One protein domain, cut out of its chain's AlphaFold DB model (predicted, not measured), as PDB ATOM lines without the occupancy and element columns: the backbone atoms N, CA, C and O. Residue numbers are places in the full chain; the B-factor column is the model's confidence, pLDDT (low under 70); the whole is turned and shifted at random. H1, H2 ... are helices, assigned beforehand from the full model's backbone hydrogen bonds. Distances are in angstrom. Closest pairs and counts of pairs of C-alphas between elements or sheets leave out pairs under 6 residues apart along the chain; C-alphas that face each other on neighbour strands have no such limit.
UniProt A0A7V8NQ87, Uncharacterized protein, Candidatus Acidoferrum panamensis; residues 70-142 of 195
ATOM      1  N   GLU A  70      48.245 -27.931   3.279       93.38
ATOM      2  CA  GLU A  70      48.285 -29.156   2.472       93.38
ATOM      3  C   GLU A  70      46.980 -29.960   2.548       93.38
ATOM      4  O   GLU A  70      46.511 -30.495   1.541       93.38
ATOM      5  N   ARG A  71      46.359 -30.048   3.731       93.69
ATOM      6  CA  ARG A  71      45.056 -30.714   3.891       93.69
ATOM      7  C   ARG A  71      43.956 -29.974   3.142       93.69
ATOM      8  O   ARG A  71      43.222 -30.615   2.397       93.69
ATOM      9  N   ASP A  72      43.895 -28.655   3.270       94.50
ATOM     10  CA  ASP A  72      42.906 -27.825   2.583       94.50
ATOM     11  C   ASP A  72      43.093 -27.889   1.058       94.50
ATOM     12  O   ASP A  72      42.123 -27.904   0.297       94.50
ATOM     13  N   ALA A  73      44.341 -27.936   0.580       93.62
ATOM     14  CA  ALA A  73      44.651 -28.109  -0.835       93.62
ATOM     15  C   ALA A  73      44.215 -29.490  -1.344       93.62
ATOM     16  O   ALA A  73      43.582 -29.583  -2.399       93.62
ATOM     17  N   ARG A  74      44.502 -30.553  -0.582       94.56
ATOM     18  CA  ARG A  74      44.062 -31.918  -0.897       94.56
ATOM     19  C   ARG A  74      42.549 -32.039  -0.929       94.56
ATOM     20  O   ARG A  74      42.026 -32.543  -1.912       94.56
ATOM     21  N   GLU A  75      41.852 -31.513   0.070       95.19
ATOM     22  CA  GLU A  75      40.389 -31.558   0.129       95.19
ATOM     23  C   GLU A  75      39.760 -30.838  -1.072       95.19
ATOM     24  O   GLU A  75      38.854 -31.361  -1.719       95.19
ATOM     25  N   LYS A  76      40.300 -29.674  -1.461       95.19
ATOM     26  CA  LYS A  76      39.862 -28.963  -2.673       95.19
ATOM     27  C   LYS A  76      40.115 -29.761  -3.951       95.19
ATOM     28  O   LYS A  76      39.313 -29.678  -4.879       95.19
ATOM     29  N   LEU A  77      41.235 -30.477  -4.042       94.69
ATOM     30  CA  LEU A  77      41.541 -31.321  -5.199       94.69
ATOM     31  C   LEU A  77      40.635 -32.551  -5.248       94.69
ATOM     32  O   LEU A  77      40.093 -32.852  -6.307       94.69
ATOM     33  N   GLU A  78      40.417 -33.218  -4.119       94.38
ATOM     34  CA  GLU A  78      39.513 -34.364  -4.009       94.38
ATOM     35  C   GLU A  78      38.075 -33.972  -4.361       94.38
ATOM     36  O   GLU A  78      37.432 -34.658  -5.154       94.38
ATOM     37  N   ALA A  79      37.594 -32.824  -3.873       94.56
ATOM     38  CA  ALA A  79      36.277 -32.302  -4.225       94.56
ATOM     39  C   ALA A  79      36.135 -32.049  -5.735       94.56
ATOM     40  O   ALA A  79      35.133 -32.442  -6.333       94.56
ATOM     41  N   LYS A  80      37.152 -31.451  -6.371       94.81
ATOM     42  CA  LYS A  80      37.163 -31.225  -7.826       94.81
ATOM     43  C   LYS A  80      37.177 -32.530  -8.618       94.81
ATOM     44  O   LYS A  80      36.444 -32.652  -9.591       94.81
ATOM     45  N   LEU A  81      37.978 -33.509  -8.196       94.06
ATOM     46  CA  LEU A  81      38.034 -34.819  -8.849       94.06
ATOM     47  C   LEU A  81      36.694 -35.551  -8.753       94.06
ATOM     48  O   LEU A  81      36.226 -36.103  -9.745       94.06
ATOM     49  N   LEU A  82      36.049 -35.511  -7.585       95.44
ATOM     50  CA  LEU A  82      34.717 -36.080  -7.402       95.44
ATOM     51  C   LEU A  82      33.675 -35.379  -8.278       95.44
ATOM     52  O   LEU A  82      32.858 -36.056  -8.903       95.44
ATOM     53  N   GLU A  83      33.705 -34.046  -8.363       94.38
ATOM     54  CA  GLU A  83      32.807 -33.288  -9.239       94.38
ATOM     55  C   GLU A  83      33.006 -33.668 -10.715       94.38
ATOM     56  O   GLU A  83      32.032 -33.951 -11.419       94.38
ATOM     57  N   ASP A  84      34.257 -33.740 -11.173       95.19
ATOM     58  CA  ASP A  84      34.593 -34.116 -12.546       95.19
ATOM     59  C   ASP A  84      34.185 -35.560 -12.867       95.19
ATOM     60  O   ASP A  84      33.674 -35.833 -13.956       95.19
ATOM     61  N   ASP A  85      34.356 -36.491 -11.930       94.69
ATOM     62  CA  ASP A  85      33.931 -37.882 -12.095       94.69
ATOM     63  C   ASP A  85      32.407 -38.010 -12.160       94.69
ATOM     64  O   ASP A  85      31.877 -38.751 -12.994       94.69
ATOM     65  N   ILE A  86      31.677 -37.265 -11.324       93.44
ATOM     66  CA  ILE A  86      30.212 -37.200 -11.383       93.44
ATOM     67  C   ILE A  86      29.773 -36.605 -12.727       93.44
ATOM     68  O   ILE A  86      28.892 -37.165 -13.388       93.44
ATOM     69  N   ARG A  87      30.418 -35.526 -13.186       92.56
ATOM     70  CA  ARG A  87      30.131 -34.903 -14.485       92.56
ATOM     71  C   ARG A  87      30.350 -35.886 -15.635       92.56
ATOM     72  O   ARG A  87      29.437 -36.116 -16.419       92.56
ATOM     73  N   LYS A  88      31.496 -36.566 -15.686       94.50
ATOM     74  CA  LYS A  88      31.781 -37.576 -16.720       94.50
ATOM     75  C   LYS A  88      30.784 -38.731 -16.700       94.50
ATOM     76  O   LYS A  88      30.316 -39.152 -17.755       94.50
ATOM     77  N   ARG A  89      30.429 -39.241 -15.515       91.94
ATOM     78  CA  ARG A  89      29.445 -40.330 -15.374       91.94
ATOM     79  C   ARG A  89      28.057 -39.909 -15.841       91.94
ATOM     80  O   ARG A  89      27.383 -40.685 -16.511       91.94
ATOM     81  N   THR A  90      27.631 -38.695 -15.501       90.44
ATOM     82  CA  THR A  90      26.336 -38.161 -15.947       90.44
ATOM     83  C   THR A  90      26.311 -37.921 -17.452       90.44
ATOM     84  O   THR A  90      25.352 -38.322 -18.098       90.44
ATOM     85  N   GLU A  91      27.369 -37.361 -18.037       92.50
ATOM     86  CA  GLU A  91      27.488 -37.203 -19.492       92.50
ATOM     87  C   GLU A  91      27.484 -38.545 -20.233       92.50
ATOM     88  O   GLU A  91      26.794 -38.679 -21.244       92.50
ATOM     89  N   ALA A  92      28.207 -39.546 -19.723       94.25
ATOM     90  CA  ALA A  92      28.188 -40.896 -20.279       94.25
ATOM     91  C   ALA A  92      26.775 -41.495 -20.226       94.25
ATOM     92  O   ALA A  92      26.264 -41.945 -21.245       94.25
ATOM     93  N   ALA A  93      26.094 -41.394 -19.081       91.31
ATOM     94  CA  ALA A  93      24.723 -41.875 -18.938       91.31
ATOM     95  C   ALA A  93      23.744 -41.173 -19.899       91.31
ATOM     96  O   ALA A  93      22.869 -41.830 -20.462       91.31
ATOM     97  N   LYS A  94      23.894 -39.859 -20.124       92.12
ATOM     98  CA  LYS A  94      23.091 -39.116 -21.113       92.12
ATOM     99  C   LYS A  94      23.320 -39.654 -22.524       92.12
ATOM    100  O   LYS A  94      22.351 -39.941 -23.221       92.12
ATOM    101  N   ARG A  95      24.584 -39.826 -22.928       92.38
ATOM    102  CA  ARG A  95      24.946 -40.365 -24.250       92.38
ATOM    103  C   ARG A  95      24.393 -41.774 -24.459       92.38
ATOM    104  O   ARG A  95      23.769 -42.020 -25.485       92.38
ATOM    105  N   ASP A  96      24.534 -42.646 -23.464       93.88
ATOM    106  CA  ASP A  96      24.023 -44.019 -23.519       93.88
ATOM    107  C   ASP A  96      22.503 -44.054 -23.742       93.88
ATOM    108  O   ASP A  96      21.992 -44.862 -24.516       93.88
ATOM    109  N   VAL A  97      21.759 -43.170 -23.075       92.25
ATOM    110  CA  VAL A  97      20.299 -43.073 -23.214       92.25
ATOM    111  C   VAL A  97      19.893 -42.512 -24.577       92.25
ATOM    112  O   VAL A  97      18.959 -43.035 -25.189       92.25
ATOM    113  N   ILE A  98      20.601 -41.496 -25.077       92.25
ATOM    114  CA  ILE A  98      20.382 -40.945 -26.423       92.25
ATOM    115  C   ILE A  98      20.561 -42.043 -27.474       92.25
ATOM    116  O   ILE A  98      19.698 -42.216 -28.331       92.25
ATOM    117  N   GLU A  99      21.638 -42.824 -27.376       92.25
ATOM    118  CA  GLU A  99      21.936 -43.893 -28.329       92.25
ATOM    119  C   GLU A  99      20.909 -45.035 -28.260       92.25
ATOM    120  O   GLU A  99      20.387 -45.466 -29.289       92.25
ATOM    121  N   ARG A 100      20.565 -45.500 -27.050       91.94
ATOM    122  CA  ARG A 100      19.643 -46.635 -26.851       91.94
ATOM    123  C   ARG A 100      18.208 -46.326 -27.256       91.94
ATOM    124  O   ARG A 100      17.556 -47.159 -27.880       91.94
ATOM    125  N   TYR A 101      17.713 -45.150 -26.885       89.31
ATOM    126  CA  TYR A 101      16.306 -44.783 -27.061       89.31
ATOM    127  C   TYR A 101      16.067 -43.836 -28.239       89.31
ATOM    128  O   TYR A 101      14.918 -43.486 -28.503       89.31
ATOM    129  N   LYS A 102      17.129 -43.442 -28.961       90.69
ATOM    130  CA  LYS A 102      17.081 -42.508 -30.099       90.69
ATOM    131  C   LYS A 102      16.353 -41.204 -29.751       90.69
ATOM    132  O   LYS A 102      15.568 -40.686 -30.542       90.69
ATOM    133  N   LEU A 103      16.588 -40.715 -28.535       89.44
ATOM    134  CA  LEU A 103      15.998 -39.482 -28.018       89.44
ATOM    135  C   LEU A 103      16.769 -38.265 -28.535       89.44
ATOM    136  O   LEU A 103      17.973 -38.343 -28.772       89.44
ATOM    137  N   SER A 104      16.082 -37.136 -28.686       92.06
ATOM    138  CA  SER A 104      16.740 -35.862 -28.988       92.06
ATOM    139  C   SER A 104      17.342 -35.231 -27.726       92.06
ATOM    140  O   SER A 104      16.913 -35.520 -26.605       92.06
ATOM    141  N   ASP A 105      18.289 -34.304 -27.893       89.38
ATOM    142  CA  ASP A 105      18.853 -33.535 -26.772       89.38
ATOM    143  C   ASP A 105      17.781 -32.733 -26.008       89.38
ATOM    144  O   ASP A 105      17.917 -32.468 -24.812       89.38
ATOM    145  N   GLU A 106      16.695 -32.343 -26.681       91.62
ATOM    146  CA  GLU A 106      15.560 -31.651 -26.063       91.62
ATOM    147  C   GLU A 106      14.761 -32.580 -25.142       91.62
ATOM    148  O   GLU A 106      14.382 -32.184 -24.036       91.62
ATOM    149  N   ASP A 107      14.562 -33.834 -25.552       90.69
ATOM    150  CA  ASP A 107      13.864 -34.834 -24.744       90.69
ATOM    151  C   ASP A 107      14.663 -35.183 -23.485       90.69
ATOM    152  O   ASP A 107      14.095 -35.284 -22.398       90.69
ATOM    153  N   VAL A 108      15.991 -35.290 -23.597       90.88
ATOM    154  CA  VAL A 108      16.874 -35.531 -22.445       90.88
ATOM    155  C   VAL A 108      16.797 -34.383 -21.439       90.88
ATOM    156  O   VAL A 108      16.662 -34.628 -20.241       90.88
ATOM    157  N   LYS A 109      16.773 -33.126 -21.900       91.56
ATOM    158  CA  LYS A 109      16.558 -31.964 -21.019       91.56
ATOM    159  C   LYS A 109      15.191 -32.003 -20.332       91.56
ATOM    160  O   LYS A 109      15.081 -31.642 -19.160       91.56
ATOM    161  N   ALA A 110      14.147 -32.446 -21.033       89.44
ATOM    162  CA  ALA A 110      12.818 -32.605 -20.446       89.44
ATOM    163  C   ALA A 110      12.789 -33.712 -19.377       89.44
ATOM    164  O   ALA A 110      12.154 -33.540 -18.334       89.44
ATOM    165  N   ILE A 111      13.504 -34.816 -19.610       89.75
ATOM    166  CA  ILE A 111      13.691 -35.900 -18.638       89.75
ATOM    167  C   ILE A 111      14.431 -35.381 -17.402       89.75
ATOM    168  O   ILE A 111      13.943 -35.567 -16.293       89.75
ATOM    169  N   GLU A 112      15.541 -34.658 -17.572       90.19
ATOM    170  CA  GLU A 112      16.307 -34.066 -16.464       90.19
ATOM    171  C   GLU A 112      15.466 -33.108 -15.625       90.19
ATOM    172  O   GLU A 112      15.472 -33.184 -14.394       90.19
ATOM    173  N   LYS A 113      14.673 -32.255 -16.281       89.94
ATOM    174  CA  LYS A 113      13.738 -31.362 -15.591       89.94
ATOM    175  C   LYS A 113      12.707 -32.144 -14.774       89.94
ATOM    176  O   LYS A 113      12.362 -31.719 -13.678       89.94
ATOM    177  N   ARG A 114      12.225 -33.282 -15.285       87.31
ATOM    178  CA  ARG A 114      11.286 -34.152 -14.562       87.31
ATOM    179  C   ARG A 114      11.940 -34.989 -13.462       87.31
ATOM    180  O   ARG A 114      11.245 -35.391 -12.539       87.31
ATOM    181  N   MET A 115      13.237 -35.270 -13.554       88.19
ATOM    182  CA  MET A 115      14.005 -35.947 -12.502       88.19
ATOM    183  C   MET A 115      14.315 -35.011 -11.328       88.19
ATOM    184  O   MET A 115      14.511 -35.477 -10.206       88.19
ATOM    185  N   LEU A 116      14.366 -33.697 -11.568       88.12
ATOM    186  CA  LEU A 116      14.567 -32.721 -10.508       88.12
ATOM    187  C   LEU A 116      13.313 -32.624  -9.629       88.12
ATOM    188  O   LEU A 116      12.202 -32.426 -10.121       88.12
ATOM    189  N   LYS A 117      13.503 -32.727  -8.313       79.56
ATOM    190  CA  LYS A 117      12.437 -32.486  -7.343       79.56
ATOM    191  C   LYS A 117      12.249 -30.977  -7.177       79.56
ATOM    192  O   LYS A 117      13.173 -30.289  -6.747       79.56
ATOM    193  N   SER A 118      11.062 -30.484  -7.497       76.19
ATOM    194  CA  SER A 118      10.641 -29.092  -7.308       76.19
ATOM    195  C   SER A 118       9.217 -29.062  -6.768       76.19
ATOM    196  O   SER A 118       8.482 -30.028  -6.967       76.19
ATOM    197  N   ASP A 119       8.801 -27.956  -6.150       72.12
ATOM    198  CA  ASP A 119       7.420 -27.798  -5.662       72.12
ATOM    199  C   ASP A 119       6.386 -27.983  -6.788       72.12
ATOM    200  O   ASP A 119       5.322 -28.558  -6.574       72.12
ATOM    201  N   ASP A 120       6.752 -27.609  -8.018       72.44
ATOM    202  CA  ASP A 120       5.923 -27.769  -9.218       72.44
ATOM    203  C   ASP A 120       5.824 -29.218  -9.737       72.44
ATOM    204  O   ASP A 120       5.074 -29.487 -10.675       72.44
ATOM    205  N   ASN A 121       6.603 -30.156  -9.185       71.75
ATOM    206  CA  ASN A 121       6.689 -31.527  -9.684       71.75
ATOM    207  C   ASN A 121       6.725 -32.528  -8.507       71.75
ATOM    208  O   ASN A 121       7.805 -32.960  -8.090       71.75
ATOM    209  N   PRO A 122       5.550 -32.871  -7.938       74.06
ATOM    210  CA  PRO A 122       5.451 -33.664  -6.709       74.06
ATOM    211  C   PRO A 122       5.958 -35.104  -6.875       74.06
ATOM    212  O   PRO A 122       6.475 -35.672  -5.913       74.06
ATOM    213  N   ASP A 123       5.893 -35.643  -8.097       80.94
ATOM    214  CA  ASP A 123       6.330 -36.999  -8.444       80.94
ATOM    215  C   ASP A 123       7.517 -36.957  -9.427       80.94
ATOM    216  O   ASP A 123       7.334 -37.073 -10.645       80.94
ATOM    217  N   PRO A 124       8.755 -36.755  -8.935       85.81
ATOM    218  CA  PRO A 124       9.932 -36.727  -9.791       85.81
ATOM    219  C   PRO A 124      10.230 -38.109 -10.382       85.81
ATOM    220  O   PRO A 124      10.007 -39.150  -9.759       85.81
ATOM    221  N   LEU A 125      10.801 -38.115 -11.588       86.00
ATOM    222  CA  LEU A 125      11.288 -39.345 -12.207       86.00
ATOM    223  C   LEU A 125      12.454 -39.948 -11.400       86.00
ATOM    224  O   LEU A 125      13.205 -39.219 -10.745       86.00
ATOM    225  N   PRO A 126      12.655 -41.278 -11.473       86.62
ATOM    226  CA  PRO A 126      13.754 -41.944 -10.789       86.62
ATOM    227  C   PRO A 126      15.118 -41.336 -11.159       86.62
ATOM    228  O   PRO A 126      15.333 -40.999 -12.321       86.62
ATOM    229  N   PRO A 127      16.097 -41.297 -10.235       83.00
ATOM    230  CA  PRO A 127      17.413 -40.675 -10.449       83.00
ATOM    231  C   PRO A 127      18.320 -41.425 -11.448       83.00
ATOM    232  O   PRO A 127      19.484 -41.071 -11.625       83.00
ATOM    233  N   ARG A 128      17.815 -42.477 -12.104       89.44
ATOM    234  CA  ARG A 128      18.528 -43.248 -13.127       89.44
ATOM    235  C   ARG A 128      18.009 -42.862 -14.508       89.44
ATOM    236  O   ARG A 128      16.846 -43.123 -14.805       89.44
ATOM    237  N   TYR A 129      18.894 -42.334 -15.356       89.12
ATOM    238  CA  TYR A 129      18.556 -41.884 -16.713       89.12
ATOM    239  C   TYR A 129      17.878 -42.964 -17.566       89.12
ATOM    240  O   TYR A 129      16.908 -42.667 -18.252       89.12
ATOM    241  N   ASP A 130      18.336 -44.215 -17.485       90.75
ATOM    242  CA  ASP A 130      17.776 -45.335 -18.255       90.75
ATOM    243  C   ASP A 130      16.289 -45.571 -17.935       90.75
ATOM    244  O   ASP A 130      15.431 -45.604 -18.816       90.75
ATOM    245  N   TRP A 131      15.952 -45.634 -16.645       90.62
ATOM    246  CA  TRP A 131      14.573 -45.840 -16.208       90.62
ATOM    247  C   TRP A 131      13.703 -44.600 -16.447       90.62
ATOM    248  O   TRP A 131      12.561 -44.712 -16.893       90.62
ATOM    249  N   ALA A 132      14.253 -43.408 -16.202       91.56
ATOM    250  CA  ALA A 132      13.563 -42.150 -16.458       91.56
ATOM    251  C   ALA A 132      13.198 -41.993 -17.946       91.56
ATOM    252  O   ALA A 132      12.087 -41.569 -18.260       91.56
ATOM    253  N   ALA A 133      14.087 -42.401 -18.856       91.50
ATOM    254  CA  ALA A 133      13.842 -42.389 -20.295       91.50
ATOM    255  C   ALA A 133      12.719 -43.345 -20.716       91.50
ATOM    256  O   ALA A 133      11.836 -42.949 -21.477       91.50
ATOM    257  N   GLN A 134      12.692 -44.568 -20.178       90.25
ATOM    258  CA  GLN A 134      11.606 -45.519 -20.443       90.25
ATOM    259  C   GLN A 134      10.248 -44.968 -20.001       90.25
ATOM    260  O   GLN A 134       9.280 -45.003 -20.758       90.25
ATOM    261  N   LEU A 135      10.171 -44.419 -18.786       89.19
ATOM    262  CA  LEU A 135       8.936 -43.827 -18.270       89.19
ATOM    263  C   LEU A 135       8.506 -42.611 -19.094       89.19
ATOM    264  O   LEU A 135       7.319 -42.438 -19.372       89.19
ATOM    265  N   TYR A 136       9.464 -41.787 -19.520       89.56
ATOM    266  CA  TYR A 136       9.196 -40.647 -20.384       89.56
ATOM    267  C   TYR A 136       8.605 -41.076 -21.733       89.56
ATOM    268  O   TYR A 136       7.583 -40.523 -22.148       89.56
ATOM    269  N   LEU A 137       9.178 -42.096 -22.376       88.62
ATOM    270  CA  LEU A 137       8.645 -42.671 -23.612       88.62
ATOM    271  C   LEU A 137       7.238 -43.240 -23.419       88.62
ATOM    272  O   LEU A 137       6.337 -42.887 -24.178       88.62
ATOM    273  N   ASN A 138       7.028 -44.027 -22.362       86.25
ATOM    274  CA  ASN A 138       5.719 -44.599 -22.035       86.25
ATOM    275  C   ASN A 138       4.661 -43.513 -21.783       86.25
ATOM    276  O   ASN A 138       3.492 -43.697 -22.105       86.25
ATOM    277  N   SER A 139       5.061 -42.360 -21.236       85.06
ATOM    278  CA  SER A 139       4.148 -41.228 -21.035       85.06
ATOM    279  C   SER A 139       3.747 -40.517 -22.335       85.06
ATOM    280  O   SER A 139       2.739 -39.815 -22.358       85.06
ATOM    281  N   ARG A 140       4.535 -40.669 -23.409       82.81
ATOM    282  CA  ARG A 140       4.281 -40.069 -24.729       82.81
ATOM    283  C   ARG A 140       3.574 -41.009 -25.688       82.81
ATOM    284  O   ARG A 140       2.880 -40.532 -26.584       82.81
ATOM    285  N   THR A 141       3.762 -42.317 -25.542       75.50
ATOM    286  CA  THR A 141       2.997 -43.287 -26.317       75.50
ATOM    287  C   THR A 141       1.524 -43.137 -25.948       75.50
ATOM    288  O   THR A 141       1.190 -43.314 -24.774       75.50
ATOM    289  N   PRO A 142       0.637 -42.789 -26.897       68.50
ATOM    290  CA  PRO A 142      -0.784 -42.765 -26.609       68.50
ATOM    291  C   PRO A 142      -1.177 -44.174 -26.179       68.50
ATOM    292  O   PRO A 142      -0.870 -45.135 -26.887       68.50
TER     293      PRO A 142
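AT A GLANCE: This is residues 70 to 142 of the 195 residues of an uncharacterized protein of Candidatus Acidoferrum panamensis (UniProt A0A7V8NQ87). One long helix, H1, sticks out as an arm from a small head, its residues 70 to 89 standing free; at its other end two short helices, H2 and H3, pack on each other, about perpendicular. A long loop, residues 116 to 128, joins H2 to H3. The printed part has 73 residues with three named helices in the order H1, H2, H3, no named strand, and the class all helix. The whole is loose, with a radius of gyration of the C-alphas of 15.8 A, and spans 59 by 31 by 17 A.

HOW THE PARTS SIT: Begin with H1, residues 70 to 101, and look at its residues 93 to 101, which alone touch H3, residues 129 to 140. The closest C-alphas there are those of Val 97 and Asp 130, 6.0 A apart; the two helices run the same way at a steep tilt of 38 degrees. H2, residues 105 to 115, only just touches H1, with 3 pairs of C-alphas within 8 A, and H1 meets it with residues 94 to 98 alone. Their closest C-alphas are those of Lys 94 and Val 108, 7.3 A apart, and they run opposite ways at a steep tilt of 62 degrees. H2 and H3 touch, about perpendicular at 80 degrees; their closest C-alphas, of Ile 111 and Ala 132, are 6.6 A apart. In H1, H2 and H3 every O i to N i+4 pair is within hydrogen-bond range.

IN THESE COORDINATES: Find C-alpha 70 at (48.285, -29.156, 2.472); from there H1 runs 46.2 A to C-alpha 101 at (16.306, -44.783, -27.061). H2 measures 15.3 A from C-alpha 105 to C-alpha 115. H3 runs 16.5 A from C-alpha 129 to C-alpha 140 at (4.281, -40.069, -24.729).

THE WHOLE: The C-alphas of Glu 70 and Pro 142, the two farthest apart, are 58.6 A apart. Without residues 70 to 89 the body spans 31 by 29 by 17 A. The link from H1 to H2 is tight and that from H2 to H3 is long. The printed part has no cut, and its one residue with pLDDT under 70 is residue 142.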